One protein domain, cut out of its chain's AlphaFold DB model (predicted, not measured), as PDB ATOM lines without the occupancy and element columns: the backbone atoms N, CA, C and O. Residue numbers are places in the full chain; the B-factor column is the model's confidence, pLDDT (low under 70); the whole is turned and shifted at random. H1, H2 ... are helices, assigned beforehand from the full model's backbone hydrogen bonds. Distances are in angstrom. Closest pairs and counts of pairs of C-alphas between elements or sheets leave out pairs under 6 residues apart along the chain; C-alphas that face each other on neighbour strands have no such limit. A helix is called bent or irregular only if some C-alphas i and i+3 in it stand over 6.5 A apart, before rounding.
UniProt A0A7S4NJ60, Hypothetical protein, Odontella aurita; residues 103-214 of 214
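AT A GLANCE: This is residues 103 to 214 of the 214 residues of the protein "Hypothetical protein" of Odontella aurita (UniProt A0A7S4NJ60). One very long helix, H3, makes the length of the domain, and the shorter H2 folds back along its first part as a helical hairpin. H1 comes before H2 and runs roughly in line with it, set off from H3; after H3 the printed part turns back along the long helix as a thin stretch with the short helix H4 in it, next to H1, and ends in the short H5 set across H3 near the hairpin. The printed part has 112 residues, with five named helices in the order H1, H2, H3, H4, H5 and no named strand; the class is all helix. It is only just extended, close to loose, with a radius of gyration of the C-alphas of 20.2 A, and spans 69 by 32 by 17 A.

IN THESE COORDINATES: H1, residues 103 to 115, begins with C-alpha 103 at (130.684, 158.215, 158.354) and is 18.6 A long from first to last C-alpha. H2, residues 119 to 134, is 22.6 A long. H3, residues 138 to 179, is 61.1 A long, from C-alpha 138 at (126.749, 186.281, 193.476) to C-alpha 179 at (105.426, 171.931, 137.990). H4, residues 190 to 196, is 10.7 A long; it is neither bent nor irregular, but only just: C-alphas 190 and 193 are 6.1 A apart. H5, residues 206 to 212, is 9.8 A long and ends with C-alpha 212 at (114.892, 187.578, 190.509).

HOW THE PARTS SIT: H1 touches H4 with residues 109 to 112 alone, at a shallow tilt of 22 degrees, the same way; their closest C-alphas, of Val 109 and Ile 195, are 7.0 A apart. H1 is apart from H2, H3 and H5. H2 and H3 form a hairpin and touch at a shallow tilt of 31 degrees, opposite ways; H3 does so with residues 138 to 145 alone, and the closest C-alphas, of Val 129 and Ala 141, are 4.9 A apart. H4 is close to H3 but not clearly touching, the closest C-alphas, of Gln 159 and Asp 196, being 6.9 A apart. H5 is close to H3 but not clearly touching and about perpendicular to it at 78 degrees; the closest C-alphas, of Arg 142 and Phe 211, are 7.3 A apart. In H2, H3 and H5 every O i to N i+4 pair is within hydrogen-bond range; in H1 8 of 9 are, in H4 2 of 3.

THE WHOLE: The two C-alphas farthest apart are those of Val 135 and Gly 181, at 69.3 A. Residues 164 to 169 of H3 stand free. The printed part has no cut, and no link is long. The mean pLDDT of the printed part is 87.9; residue 214, the chain's last, is under 70.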
ATOM      1  N   GLU A 103     129.705 158.356 157.266       86.88
ATOM      2  CA  GLU A 103     130.684 158.215 158.354       86.88
ATOM      3  C   GLU A 103     131.122 159.573 158.946       86.88
ATOM      4  O   GLU A 103     131.495 159.627 160.120       86.88
ATOM      5  N   GLU A 104     131.052 160.659 158.166       86.81
ATOM      6  CA  GLU A 104     131.244 162.044 158.622       86.81
ATOM      7  C   GLU A 104     130.024 162.530 159.403       86.81
ATOM      8  O   GLU A 104     130.154 162.975 160.543       86.81
ATOM      9  N   LEU A 105     128.829 162.357 158.830       87.12
ATOM     10  CA  LEU A 105     127.557 162.744 159.442       87.12
ATOM     11  C   LEU A 105     127.361 162.070 160.809       87.12
ATOM     12  O   LEU A 105     127.016 162.734 161.786       87.12
ATOM     13  N   LYS A 106     127.690 160.775 160.922       88.94
ATOM     14  CA  LYS A 106     127.684 160.038 162.200       88.94
ATOM     15  C   LYS A 106     128.650 160.621 163.238       88.94
ATOM     16  O   LYS A 106     128.328 160.624 164.425       88.94
ATOM     17  N   GLN A 107     129.811 161.133 162.823       88.19
ATOM     18  CA  GLN A 107     130.755 161.788 163.738       88.19
ATOM     19  C   GLN A 107     130.326 163.210 164.106       88.19
ATOM     20  O   GLN A 107     130.510 163.603 165.255       88.19
ATOM     21  N   LEU A 108     129.703 163.954 163.191       87.75
ATOM     22  CA  LEU A 108     129.132 165.270 163.479       87.75
ATOM     23  C   LEU A 108     127.990 165.166 164.503       87.75
ATOM     24  O   LEU A 108     128.045 165.826 165.538       87.75
ATOM     25  N   VAL A 109     127.021 164.271 164.279       87.62
ATOM     26  CA  VAL A 109     125.917 163.995 165.221       87.62
ATOM     27  C   VAL A 109     126.453 163.504 166.570       87.62
ATOM     28  O   VAL A 109     126.031 163.996 167.615       87.62
ATOM     29  N   GLY A 110     127.433 162.592 166.571       87.44
ATOM     30  CA  GLY A 110     128.087 162.132 167.801       87.44
ATOM     31  C   GLY A 110     128.826 163.244 168.559       87.44
ATOM     32  O   GLY A 110     128.806 163.262 169.787       87.44
ATOM     33  N   THR A 111     129.426 164.200 167.846       88.12
ATOM     34  CA  THR A 111     130.105 165.361 168.444       88.12
ATOM     35  C   THR A 111     129.098 166.350 169.030       88.12
ATOM     36  O   THR A 111     129.290 166.808 170.150       88.12
ATOM     37  N   LEU A 112     127.989 166.625 168.332       85.19
ATOM     38  CA  LEU A 112     126.892 167.451 168.854       85.19
ATOM     39  C   LEU A 112     126.288 166.836 170.126       85.19
ATOM     40  O   LEU A 112     126.163 167.527 171.136       85.19
ATOM     41  N   LYS A 113     126.011 165.525 170.116       85.38
ATOM     42  CA  LYS A 113     125.544 164.770 171.293       85.38
ATOM     43  C   LYS A 113     126.508 164.818 172.479       85.38
ATOM     44  O   LYS A 113     126.047 164.811 173.611       85.38
ATOM     45  N   ALA A 114     127.818 164.877 172.235       84.69
ATOM     46  CA  ALA A 114     128.838 164.961 173.284       84.69
ATOM     47  C   ALA A 114     129.115 166.394 173.790       84.69
ATOM     48  O   ALA A 114     129.800 166.555 174.797       84.69
ATOM     49  N   ILE A 115     128.628 167.424 173.086       82.44
ATOM     50  CA  ILE A 115     128.749 168.841 173.474       82.44
ATOM     51  C   ILE A 115     127.475 169.341 174.172       82.44
ATOM     52  O   ILE A 115     127.545 170.265 174.982       82.44
ATOM     53  N   CYS A 116     126.314 168.755 173.873       80.19
ATOM     54  CA  CYS A 116     125.066 169.130 174.530       80.19
ATOM     55  C   CYS A 116     125.061 168.731 176.012       80.19
ATOM     56  O   CYS A 116     125.485 167.633 176.366       80.19
ATOM     57  N   ALA A 117     124.552 169.621 176.866       77.75
ATOM     58  CA  ALA A 117     124.412 169.357 178.291       77.75
ATOM     59  C   ALA A 117     123.372 168.259 178.540       77.75
ATOM     60  O   ALA A 117     122.202 168.417 178.187       77.75
ATOM     61  N   ASP A 118     123.787 167.183 179.198       84.00
ATOM     62  CA  ASP A 118     122.874 166.180 179.730       84.00
ATOM     63  C   ASP A 118     122.270 166.619 181.083       84.00
ATOM     64  O   ASP A 118     122.521 167.712 181.611       84.00
ATOM     65  N   VAL A 119     121.417 165.759 181.643       85.94
ATOM     66  CA  VAL A 119     120.743 166.013 182.925       85.94
ATOM     67  C   VAL A 119     121.759 166.162 184.062       85.94
ATOM     68  O   VAL A 119     121.602 167.056 184.896       85.94
ATOM     69  N   ASP A 120     122.825 165.362 184.070       86.69
ATOM     70  CA  ASP A 120     123.856 165.413 185.108       86.69
ATOM     71  C   ASP A 120     124.707 166.689 185.013       86.69
ATOM     72  O   ASP A 120     124.962 167.323 186.038       86.69
ATOM     73  N   PHE A 121     125.053 167.165 183.813       88.00
ATOM     74  CA  PHE A 121     125.693 168.468 183.620       88.00
ATOM     75  C   PHE A 121     124.796 169.610 184.113       88.00
ATOM     76  O   PHE A 121     125.257 170.474 184.861       88.00
ATOM     77  N   SER A 122     123.502 169.598 183.765       90.19
ATOM     78  CA  SER A 122     122.552 170.616 184.245       90.19
ATOM     79  C   SER A 122     122.459 170.640 185.779       90.19
ATOM     80  O   SER A 122     122.384 171.706 186.397       90.19
ATOM     81  N   ARG A 123     122.566 169.466 186.415       90.38
ATOM     82  CA  ARG A 123     122.611 169.308 187.867       90.38
ATOM     83  C   ARG A 123     123.926 169.810 188.469       90.38
ATOM     84  O   ARG A 123     123.884 170.495 189.488       90.38
ATOM     85  N   VAL A 124     125.075 169.527 187.855       92.06
ATOM     86  CA  VAL A 124     126.379 170.048 188.303       92.06
ATOM     87  C   VAL A 124     126.413 171.575 188.213       92.06
ATOM     88  O   VAL A 124     126.883 172.226 189.148       92.06
ATOM     89  N   VAL A 125     125.850 172.169 187.154       92.38
ATOM     90  CA  VAL A 125     125.667 173.627 187.046       92.38
ATOM     91  C   VAL A 125     124.771 174.142 188.175       92.38
ATOM     92  O   VAL A 125     125.163 175.073 188.875       92.38
ATOM     93  N   ALA A 126     123.623 173.506 188.426       91.88
ATOM     94  CA  ALA A 126     122.705 173.885 189.502       91.88
ATOM     95  C   ALA A 126     123.347 173.838 190.905       91.88
ATOM     96  O   ALA A 126     123.205 174.772 191.698       91.88
ATOM     97  N   GLU A 127     124.077 172.764 191.218       93.38
ATOM     98  CA  GLU A 127     124.786 172.610 192.492       93.38
ATOM     99  C   GLU A 127     125.946 173.621 192.617       93.38
ATOM    100  O   GLU A 127     126.140 174.199 193.689       93.38
ATOM    101  N   THR A 128     126.643 173.933 191.516       94.25
ATOM    102  CA  THR A 128     127.712 174.950 191.471       94.25
ATOM    103  C   THR A 128     127.173 176.367 191.681       94.25
ATOM    104  O   THR A 128     127.698 177.100 192.518       94.25
ATOM    105  N   VAL A 129     126.097 176.752 190.985       93.19
ATOM    106  CA  VAL A 129     125.409 178.045 191.164       93.19
ATOM    107  C   VAL A 129     124.950 178.212 192.616       93.19
ATOM    108  O   VAL A 129     125.210 179.242 193.241       93.19
ATOM    109  N   ARG A 130     124.347 177.166 193.201       91.31
ATOM    110  CA  ARG A 130     123.923 177.159 194.609       91.31
ATOM    111  C   ARG A 130     125.099 177.317 195.579       91.31
ATOM    112  O   ARG A 130     124.987 178.077 196.540       91.31
ATOM    113  N   PHE A 131     126.218 176.635 195.332       94.31
ATOM    114  CA  PHE A 131     127.438 176.778 196.129       94.31
ATOM    115  C   PHE A 131     128.018 178.198 196.039       94.31
ATOM    116  O   PHE A 131     128.328 178.801 197.067       94.31
ATOM    117  N   LEU A 132     128.109 178.769 194.831       94.00
ATOM    118  CA  LEU A 132     128.597 180.134 194.613       94.00
ATOM    119  C   LEU A 132     127.736 181.175 195.347       94.00
ATOM    120  O   LEU A 132     128.285 182.078 195.983       94.00
ATOM    121  N   ALA A 133     126.411 181.001 195.350       90.00
ATOM    122  CA  ALA A 133     125.502 181.829 196.137       90.00
ATOM    123  C   ALA A 133     125.738 181.692 197.656       90.00
ATOM    124  O   ALA A 133     125.792 182.699 198.364       90.00
ATOM    125  N   GLN A 134     125.959 180.472 198.164       91.75
ATOM    126  CA  GLN A 134     126.273 180.232 199.583       91.75
ATOM    127  C   GLN A 134     127.584 180.901 200.026       91.75
ATOM    128  O   GLN A 134     127.630 181.484 201.109       91.75
ATOM    129  N   VAL A 135     128.626 180.894 199.185       95.88
ATOM    130  CA  VAL A 135     129.892 181.615 199.452       95.88
ATOM    131  C   VAL A 135     129.849 183.103 199.061       95.88
ATOM    132  O   VAL A 135     130.891 183.752 198.994       95.88
ATOM    133  N   ARG A 136     128.649 183.654 198.812       91.88
ATOM    134  CA  ARG A 136     128.372 185.056 198.435       91.88
ATOM    135  C   ARG A 136     129.086 185.556 197.169       91.88
ATOM    136  O   ARG A 136     129.199 186.761 196.964       91.88
ATOM    137  N   LYS A 137     129.505 184.659 196.272       94.31
ATOM    138  CA  LYS A 137     130.045 184.997 194.942       94.31
ATOM    139  C   LYS A 137     128.909 185.160 193.929       94.31
ATOM    140  O   LYS A 137     128.818 184.412 192.959       94.31
ATOM    141  N   LEU A 138     128.013 186.110 194.203       92.44
ATOM    142  CA  LEU A 138     126.749 186.281 193.476       92.44
ATOM    143  C   LEU A 138     126.952 186.643 191.999       92.44
ATOM    144  O   LEU A 138     126.249 186.103 191.154       92.44
ATOM    145  N   GLU A 139     127.947 187.477 191.684       93.06
ATOM    146  CA  GLU A 139     128.305 187.860 190.309       93.06
ATOM    147  C   GLU A 139     128.679 186.628 189.470       93.06
ATOM    148  O   GLU A 139     128.018 186.330 188.483       93.06
ATOM    149  N   LEU A 140     129.646 185.827 189.932       94.00
ATOM    150  CA  LEU A 140     130.066 184.590 189.259       94.00
ATOM    151  C   LEU A 140     128.953 183.523 189.212       94.00
ATOM    152  O   LEU A 140     128.890 182.729 188.275       94.00
ATOM    153  N   ALA A 141     128.066 183.488 190.213       93.56
ATOM    154  CA  ALA A 141     126.889 182.618 190.194       93.56
ATOM    155  C   ALA A 141     125.908 183.027 189.080       93.56
ATOM    156  O   ALA A 141     125.351 182.157 188.410       93.56
ATOM    157  N   ARG A 142     125.729 184.340 188.878       92.38
ATOM    158  CA  ARG A 142     124.877 184.936 187.843       92.38
ATOM    159  C   ARG A 142     125.475 184.747 186.450       92.38
ATOM    160  O   ARG A 142     124.781 184.240 185.583       92.38
ATOM    161  N   GLU A 143     126.769 185.016 186.260       94.56
ATOM    162  CA  GLU A 143     127.482 184.753 184.996       94.56
ATOM    163  C   GLU A 143     127.360 183.286 184.547       94.56
ATOM    164  O   GLU A 143     127.112 183.007 183.374       94.56
ATOM    165  N   LEU A 144     127.496 182.335 185.482       93.75
ATOM    166  CA  LEU A 144     127.344 180.905 185.201       93.75
ATOM    167  C   LEU A 144     125.896 180.532 184.833       93.75
ATOM    168  O   LEU A 144     125.679 179.707 183.942       93.75
ATOM    169  N   PHE A 145     124.913 181.133 185.504       92.94
ATOM    170  CA  PHE A 145     123.492 180.920 185.233       92.94
ATOM    171  C   PHE A 145     123.073 181.519 183.879       92.94
ATOM    172  O   PHE A 145     122.563 180.793 183.023       92.94
ATOM    173  N   ASP A 146     123.364 182.801 183.646       93.06
ATOM    174  CA  ASP A 146     123.059 183.523 182.405       93.06
ATOM    175  C   ASP A 146     123.789 182.891 181.204       93.06
ATOM    176  O   ASP A 146     123.222 182.754 180.117       93.06
ATOM    177  N   GLY A 147     125.022 182.411 181.405       92.56
ATOM    178  CA  GLY A 147     125.780 181.659 180.404       92.56
ATOM    179  C   GLY A 147     125.128 180.326 180.016       92.56
ATOM    180  O   GLY A 147     125.081 179.992 178.831       92.56
ATOM    181  N   TYR A 148     124.575 179.583 180.982       91.88
ATOM    182  CA  TYR A 148     123.825 178.352 180.709       91.88
ATOM    183  C   TYR A 148     122.500 178.643 179.987       91.88
ATOM    184  O   TYR A 148     122.173 177.977 179.002       91.88
ATOM    185  N   VAL A 149     121.757 179.661 180.437       91.06
ATOM    186  CA  VAL A 149     120.491 180.086 179.818       91.06
ATOM    187  C   VAL A 149     120.717 180.524 178.369       91.06
ATOM    188  O   VAL A 149     120.091 179.965 177.471       91.06
ATOM    189  N   SER A 150     121.693 181.399 178.105       92.38
ATOM    190  CA  SER A 150     121.988 181.856 176.740       92.38
ATOM    191  C   SER A 150     122.513 180.732 175.835       92.38
ATOM    192  O   SER A 150     122.266 180.749 174.629       92.38
ATOM    193  N   MET A 151     123.215 179.728 176.376       89.38
ATOM    194  CA  MET A 151     123.616 178.545 175.603       89.38
ATOM    195  C   MET A 151     122.399 177.709 175.185       89.38
ATOM    196  O   MET A 151     122.290 177.329 174.019       89.38
ATOM    197  N   ARG A 152     121.462 177.478 176.114       89.88
ATOM    198  CA  ARG A 152     120.193 176.789 175.851       89.88
ATOM    199  C   ARG A 152     119.353 177.526 174.805       89.88
ATOM    200  O   ARG A 152     118.920 176.904 173.840       89.88
ATOM    201  N   GLU A 153     119.149 178.830 174.974       90.81
ATOM    202  CA  GLU A 153     118.342 179.665 174.071       90.81
ATOM    203  C   GLU A 153     118.861 179.615 172.631       90.81
ATOM    204  O   GLU A 153     118.098 179.314 171.716       90.81
ATOM    205  N   ARG A 154     120.175 179.785 172.428       90.38
ATOM    206  CA  ARG A 154     120.807 179.710 171.096       90.38
ATOM    207  C   ARG A 154     120.606 178.360 170.409       90.38
ATOM    208  O   ARG A 154     120.525 178.313 169.183       90.38
ATOM    209  N   ILE A 155     120.554 177.267 171.170       88.06
ATOM    210  CA  ILE A 155     120.352 175.915 170.631       88.06
ATOM    211  C   ILE A 155     118.886 175.710 170.241       88.06
ATOM    212  O   ILE A 155     118.633 175.276 169.116       88.06
ATOM    213  N   THR A 156     117.938 176.122 171.090       88.88
ATOM    214  CA  THR A 156     116.503 176.136 170.760       88.88
ATOM    215  C   THR A 156     116.233 176.986 169.514       88.88
ATOM    216  O   THR A 156     115.663 176.491 168.544       88.88
ATOM    217  N   GLU A 157     116.733 178.227 169.475       91.19
ATOM    218  CA  GLU A 157     116.624 179.116 168.311       91.19
ATOM    219  C   GLU A 157     117.208 178.488 167.038       91.19
ATOM    220  O   GLU A 157     116.645 178.639 165.956       91.19
ATOM    221  N   SER A 158     118.350 177.801 167.141       89.38
ATOM    222  CA  SER A 158     118.997 177.132 166.005       89.38
ATOM    223  C   SER A 158     118.130 175.994 165.453       89.38
ATOM    224  O   SER A 158     117.921 175.901 164.240       89.38
ATOM    225  N   GLN A 159     117.551 175.171 166.334       88.69
ATOM    226  CA  GLN A 159     116.624 174.102 165.955       88.69
ATOM    227  C   GLN A 159     115.324 174.646 165.351       88.69
ATOM    228  O   GLN A 159     114.845 174.109 164.354       88.69
ATOM    229  N   GLU A 160     114.756 175.716 165.909       90.94
ATOM    230  CA  GLU A 160     113.552 176.356 165.371       90.94
ATOM    231  C   GLU A 160     113.806 176.965 163.989       90.94
ATOM    232  O   GLU A 160     113.053 176.686 163.054       90.94
ATOM    233  N   LYS A 161     114.909 177.706 163.818       92.25
ATOM    234  CA  LYS A 161     115.319 178.274 162.521       92.25
ATOM    235  C   LYS A 161     115.569 177.180 161.483       92.25
ATOM    236  O   LYS A 161     115.081 177.312 160.361       92.25
ATOM    237  N   ARG A 162     116.224 176.070 161.862       90.31
ATOM    238  CA  ARG A 162     116.345 174.874 161.006       90.31
ATOM    239  C   ARG A 162     114.965 174.375 160.590       90.31
ATOM    240  O   ARG A 162     114.692 174.298 159.400       90.31
ATOM    241  N   LYS A 163     114.073 174.105 161.548       89.94
ATOM    242  CA  LYS A 163     112.716 173.584 161.298       89.94
ATOM    243  C   LYS A 163     111.845 174.515 160.459       89.94
ATOM    244  O   LYS A 163     110.908 174.028 159.832       89.94
ATOM    245  N   VAL A 164     112.061 175.831 160.484       93.12
ATOM    246  CA  VAL A 164     111.364 176.794 159.610       93.12
ATOM    247  C   VAL A 164     111.904 176.697 158.184       93.12
ATOM    248  O   VAL A 164     111.149 176.296 157.301       93.12
ATOM    249  N   ALA A 165     113.204 176.931 157.984       91.94
ATOM    250  CA  ALA A 165     113.837 176.896 156.661       91.94
ATOM    251  C   ALA A 165     113.684 175.529 155.962       91.94
ATOM    252  O   ALA A 165     113.550 175.441 154.745       91.94
ATOM    253  N   GLU A 166     113.654 174.449 156.740       89.62
ATOM    254  CA  GLU A 166     113.372 173.086 156.291       89.62
ATOM    255  C   GLU A 166     111.951 172.929 155.726       89.62
ATOM    256  O   GLU A 166     111.782 172.364 154.648       89.62
ATOM    257  N   ARG A 167     110.926 173.450 156.417       90.31
ATOM    258  CA  ARG A 167     109.534 173.427 155.928       90.31
ATOM    259  C   ARG A 167     109.350 174.310 154.699       90.31
ATOM    260  O   ARG A 167     108.613 173.929 153.796       90.31
ATOM    261  N   GLU A 168     110.027 175.454 154.658       93.31
ATOM    262  CA  GLU A 168     110.031 176.351 153.501       93.31
ATOM    263  C   GLU A 168     110.655 175.654 152.284       93.31
ATOM    264  O   GLU A 168     109.985 175.529 151.259       93.31
ATOM    265  N   ARG A 169     111.856 175.067 152.425       90.38
ATOM    266  CA  ARG A 169     112.502 174.292 151.353       90.38
ATOM    267  C   ARG A 169     111.631 173.125 150.882       90.38
ATOM    268  O   ARG A 169     111.397 173.003 149.687       90.38
ATOM    269  N   ARG A 170     111.078 172.315 151.798       88.31
ATOM    270  CA  ARG A 170     110.183 171.187 151.457       88.31
ATOM    271  C   ARG A 170     108.959 171.649 150.647       88.31
ATOM    272  O   ARG A 170     108.569 170.971 149.700       88.31
ATOM    273  N   ALA A 171     108.384 172.814 150.965       90.62
ATOM    274  CA  ALA A 171     107.268 173.392 150.213       90.62
ATOM    275  C   ALA A 171     107.679 173.951 148.834       90.62
ATOM    276  O   ALA A 171     106.876 173.925 147.898       90.62
ATOM    277  N   GLU A 172     108.909 174.444 148.675       92.50
ATOM    278  CA  GLU A 172     109.460 174.841 147.372       92.50
ATOM    279  C   GLU A 172     109.801 173.624 146.498       92.50
ATOM    280  O   GLU A 172     109.387 173.586 145.336       92.50
ATOM    281  N   ASP A 173     110.452 172.607 147.070       90.31
ATOM    282  CA  ASP A 173     110.790 171.335 146.423       90.31
ATOM    283  C   ASP A 173     109.513 170.636 145.896       90.31
ATOM    284  O   ASP A 173     109.427 170.276 144.718       90.31
ATOM    285  N   GLU A 174     108.464 170.524 146.724       91.25
ATOM    286  CA  GLU A 174     107.163 169.948 146.339       91.25
ATOM    287  C   GLU A 174     106.478 170.757 145.216       91.25
ATOM    288  O   GLU A 174     105.903 170.202 144.272       91.25
ATOM    289  N   LYS A 175     106.552 172.091 145.288       92.44
ATOM    290  CA  LYS A 175     105.982 173.013 144.293       92.44
ATOM    291  C   LYS A 175     106.725 172.962 142.956       92.44
ATOM    292  O   LYS A 175     106.086 173.149 141.919       92.44
ATOM    293  N   MET A 176     108.030 172.697 142.960       91.62
ATOM    294  CA  MET A 176     108.823 172.461 141.752       91.62
ATOM    295  C   MET A 176     108.525 171.087 141.147       91.62
ATOM    296  O   MET A 176     108.147 171.025 139.978       91.62
ATOM    297  N   ALA A 177     108.533 170.014 141.944       91.06
ATOM    298  CA  ALA A 177     108.172 168.672 141.478       91.06
ATOM    299  C   ALA A 177     106.780 168.642 140.810       91.06
ATOM    300  O   ALA A 177     106.635 168.127 139.701       91.06
ATOM    301  N   ARG A 178     105.774 169.304 141.411       89.88
ATOM    302  CA  ARG A 178     104.433 169.463 140.814       89.88
ATOM    303  C   ARG A 178     104.431 170.196 139.468       89.88
ATOM    304  O   ARG A 178     103.621 169.854 138.610       89.88
ATOM    305  N   ARG A 179     105.294 171.201 139.271       92.38
ATOM    306  CA  ARG A 179     105.426 171.931 137.990       92.38
ATOM    307  C   ARG A 179     106.075 171.075 136.906       92.38
ATOM    308  O   ARG A 179     105.706 171.193 135.744       92.38
ATOM    309  N   GLU A 180     107.012 170.217 137.294       93.50
ATOM    310  CA  GLU A 180     107.726 169.296 136.404       93.50
ATOM    311  C   GLU A 180     106.956 167.984 136.150       93.50
ATOM    312  O   GLU A 180     107.436 167.114 135.428       93.50
ATOM    313  N   GLY A 181     105.758 167.826 136.732       90.56
ATOM    314  CA  GLY A 181     104.939 166.614 136.614       90.56
ATOM    315  C   GLY A 181     105.494 165.403 137.373       90.56
ATOM    316  O   GLY A 181     105.053 164.278 137.140       90.56
ATOM    317  N   GLN A 182     106.461 165.616 138.268       90.75
ATOM    318  CA  GLN A 182     107.127 164.572 139.040       90.75
ATOM    319  C   GLN A 182     106.397 164.299 140.360       90.75
ATOM    320  O   GLN A 182     105.819 165.193 140.982       90.75
ATOM    321  N   ALA A 183     106.461 163.049 140.822       84.56
ATOM    322  CA  ALA A 183     106.017 162.693 142.163       84.56
ATOM    323  C   ALA A 183     107.057 163.170 143.189       84.56
ATOM    324  O   ALA A 183     108.181 162.672 143.209       84.56
ATOM    325  N   PHE A 184     106.679 164.117 144.049       87.19
ATOM    326  CA  PHE A 184     107.498 164.493 145.198       87.19
ATOM    327  C   PHE A 184     107.548 163.336 146.205       87.19
ATOM    328  O   PHE A 184     106.504 162.811 146.598       87.19
ATOM    329  N   GLN A 185     108.752 162.960 146.637       84.62
ATOM    330  CA  GLN A 185     108.964 162.014 147.726       84.62
ATOM    331  C   GLN A 185     109.873 162.651 148.776       84.62
ATOM    332  O   GLN A 185     111.024 162.984 148.501       84.62
ATOM    333  N   GLU A 186     109.344 162.802 149.985       84.31
ATOM    334  CA  GLU A 186     110.101 163.267 151.141       84.31
ATOM    335  C   GLU A 186     111.089 162.183 151.605       84.31
ATOM    336  O   GLU A 186     110.751 160.996 151.664       84.31
ATOM    337  N   VAL A 187     112.321 162.589 151.920       84.69
ATOM    338  CA  VAL A 187     113.380 161.708 152.428       84.69
ATOM    339  C   VAL A 187     113.635 162.061 153.889       84.69
ATOM    340  O   VAL A 187     114.300 163.052 154.175       84.69
ATOM    341  N   ASP A 188     113.108 161.246 154.803       83.38
ATOM    342  CA  ASP A 188     113.415 161.335 156.235       83.38
ATOM    343  C   ASP A 188     114.850 160.851 156.496       83.38
ATOM    344  O   ASP A 188     115.226 159.727 156.140       83.38
ATOM    345  N   LEU A 189     115.670 161.705 157.111       84.25
ATOM    346  CA  LEU A 189     117.021 161.359 157.531       84.25
ATOM    347  C   LEU A 189     117.014 161.012 159.021       84.25
ATOM    348  O   LEU A 189     116.757 161.859 159.872       84.25
ATOM    349  N   TRP A 190     117.416 159.779 159.348       86.19
ATOM    350  CA  TRP A 190     117.470 159.246 160.723       86.19
ATOM    351  C   TRP A 190     118.128 160.190 161.748       86.19
ATOM    352  O   TRP A 190     117.772 160.172 162.925       86.19
ATOM    353  N   CYS A 191     119.082 161.016 161.309       85.19
ATOM    354  CA  CYS A 191     119.806 161.971 162.138       85.19
ATOM    355  C   CYS A 191     119.027 163.254 162.473       85.19
ATOM    356  O   CYS A 191     119.413 163.941 163.412       85.19
ATOM    357  N   GLU A 192     117.960 163.608 161.751       86.38
ATOM    358  CA  GLU A 192     117.166 164.816 162.028       86.38
ATOM    359  C   GLU A 192     116.416 164.688 163.355       86.38
ATOM    360  O   GLU A 192     116.538 165.557 164.215       86.38
ATOM    361  N   ASN A 193     115.744 163.552 163.561       85.38
ATOM    362  CA  ASN A 193     115.143 163.170 164.843       85.38
ATOM    363  C   ASN A 193     116.189 163.161 165.976       85.38
ATOM    364  O   ASN A 193     115.927 163.592 167.096       85.38
ATOM    365  N   ASP A 194     117.401 162.710 165.654       85.69
ATOM    366  CA  ASP A 194     118.541 162.582 166.565       85.69
ATOM    367  C   ASP A 194     119.161 163.944 166.959       85.69
ATOM    368  O   ASP A 194     119.746 164.069 168.036       85.69
ATOM    369  N   ILE A 195     119.013 164.960 166.097       85.75
ATOM    370  CA  ILE A 195     119.391 166.367 166.316       85.75
ATOM    371  C   ILE A 195     118.266 167.145 167.015       85.75
ATOM    372  O   ILE A 195     118.543 168.032 167.818       85.75
ATOM    373  N   ASP A 196     117.002 166.812 166.756       85.00
ATOM    374  CA  ASP A 196     115.844 167.436 167.409       85.00
ATOM    375  C   ASP A 196     115.585 166.914 168.824       85.00
ATOM    376  O   ASP A 196     114.973 167.613 169.629       85.00
ATOM    377  N   ALA A 197     116.094 165.724 169.148       84.75
ATOM    378  CA  ALA A 197     116.157 165.201 170.509       84.75
ATOM    379  C   ALA A 197     117.268 165.846 171.367       84.75
ATOM    380  O   ALA A 197     117.317 165.602 172.572       84.75
ATOM    381  N   LEU A 198     118.160 166.663 170.784       82.25
ATOM    382  CA  LEU A 198     119.142 167.436 171.549       82.25
ATOM    383  C   LEU A 198     118.425 168.558 172.304       82.25
ATOM    384  O   LEU A 198     118.043 169.563 171.711       82.25
ATOM    385  N   CYS A 199     118.257 168.423 173.613       74.00
ATOM    386  CA  CYS A 199     117.693 169.475 174.450       74.00
ATOM    387  C   CYS A 199     118.640 169.816 175.601       74.00
ATOM    388  O   CYS A 199     119.264 168.939 176.188       74.00
ATOM    389  N   PHE A 200     118.736 171.104 175.935       80.38
ATOM    390  CA  PHE A 200     119.355 171.541 177.185       80.38
ATOM    391  C   PHE A 200     118.283 171.530 178.283       80.38
ATOM    392  O   PHE A 200     117.265 172.223 178.125       80.38
ATOM    393  N   PRO A 201     118.480 170.783 179.388       86.12
ATOM    394  CA  PRO A 201     117.531 170.747 180.495       86.12
ATOM    395  C   PRO A 201     117.240 172.135 181.079       86.12
ATOM    396  O   PRO A 201     118.116 173.003 181.131       86.12
ATOM    397  N   GLU A 202     116.015 172.324 181.572       85.69
ATOM    398  CA  GLU A 202     115.660 173.452 182.440       85.69
ATOM    399  C   GLU A 202     116.451 173.356 183.755       85.69
ATOM    400  O   GLU A 202     116.365 172.349 184.462       85.69
ATOM    401  N   LEU A 203     117.175 174.417 184.128       85.94
ATOM    402  CA  LEU A 203     117.690 174.538 185.493       85.94
ATOM    403  C   LEU A 203     116.507 174.661 186.478       85.94
ATOM    404  O   LEU A 203     115.551 175.384 186.174       85.94
ATOM    405  N   PRO A 204     116.559 174.014 187.662       85.25
ATOM    406  CA  PRO A 204     115.519 174.106 188.685       85.25
ATOM    407  C   PRO A 204     115.021 175.537 188.935       85.25
ATOM    408  O   PRO A 204     115.815 176.428 189.239       85.25
ATOM    409  N   GLY A 205     113.696 175.734 188.855       80.31
ATOM    410  CA  GLY A 205     113.047 177.057 188.896       80.31
ATOM    411  C   GLY A 205     113.448 177.932 190.087       80.31
ATOM    412  O   GLY A 205     113.620 179.131 189.918       80.31
ATOM    413  N   ILE A 206     113.762 177.309 191.227       77.50
ATOM    414  CA  ILE A 206     114.287 177.948 192.446       77.50
ATOM    415  C   ILE A 206     115.496 178.868 192.166       77.50
ATOM    416  O   ILE A 206     115.689 179.852 192.872       77.50
ATOM    417  N   MET A 207     116.319 178.599 191.142       78.88
ATOM    418  CA  MET A 207     117.419 179.505 190.772       78.88
ATOM    419  C   MET A 207     116.963 180.730 189.973       78.88
ATOM    420  O   MET A 207     117.543 181.798 190.154       78.88
ATOM    421  N   LYS A 208     115.909 180.610 189.151       80.19
ATOM    422  CA  LYS A 208     115.255 181.768 188.515       80.19
ATOM    423  C   LYS A 208     114.702 182.692 189.599       80.19
ATOM    424  O   LYS A 208     114.946 183.893 189.556       80.19
ATOM    425  N   ASP A 209     114.057 182.108 190.610       79.69
ATOM    426  CA  ASP A 209     113.545 182.838 191.771       79.69
ATOM    427  C   ASP A 209     114.690 183.562 192.503       79.69
ATOM    428  O   ASP A 209     114.638 184.778 192.667       79.69
ATOM    429  N   VAL A 210     115.769 182.851 192.866       78.00
ATOM    430  CA  VAL A 210     116.930 183.426 193.577       78.00
ATOM    431  C   VAL A 210     117.549 184.620 192.840       78.00
ATOM    432  O   VAL A 210     117.822 185.625 193.490       78.00
ATOM    433  N   PHE A 211     117.731 184.566 191.516       79.25
ATOM    434  CA  PHE A 211     118.268 185.703 190.748       79.25
ATOM    435  C   PHE A 211     117.230 186.781 190.390       79.25
ATOM    436  O   PHE A 211     117.612 187.848 189.916       79.25
ATOM    437  N   SER A 212     115.937 186.549 190.639       80.75
ATOM    438  CA  SER A 212     114.892 187.578 190.509       80.75
ATOM    439  C   SER A 212     114.782 188.495 191.738       80.75
ATOM    440  O   SER A 212     114.260 189.603 191.630       80.75
ATOM    441  N   PHE A 213     115.306 188.058 192.890       70.81
ATOM    442  CA  PHE A 213     115.324 188.813 194.151       70.81
ATOM    443  C   PHE A 213     116.694 189.463 194.465       70.81
ATOM    444  O   PHE A 213     116.875 189.960 195.579       70.81
ATOM    445  N   ILE A 214     117.654 189.434 193.521       61.84
ATOM    446  CA  ILE A 214     119.050 189.911 193.669       61.84
ATOM    447  C   ILE A 214     119.455 190.856 192.523       61.84
ATOM    448  O   ILE A 214     119.718 192.030 192.849       61.84
TER     449      ILE A 214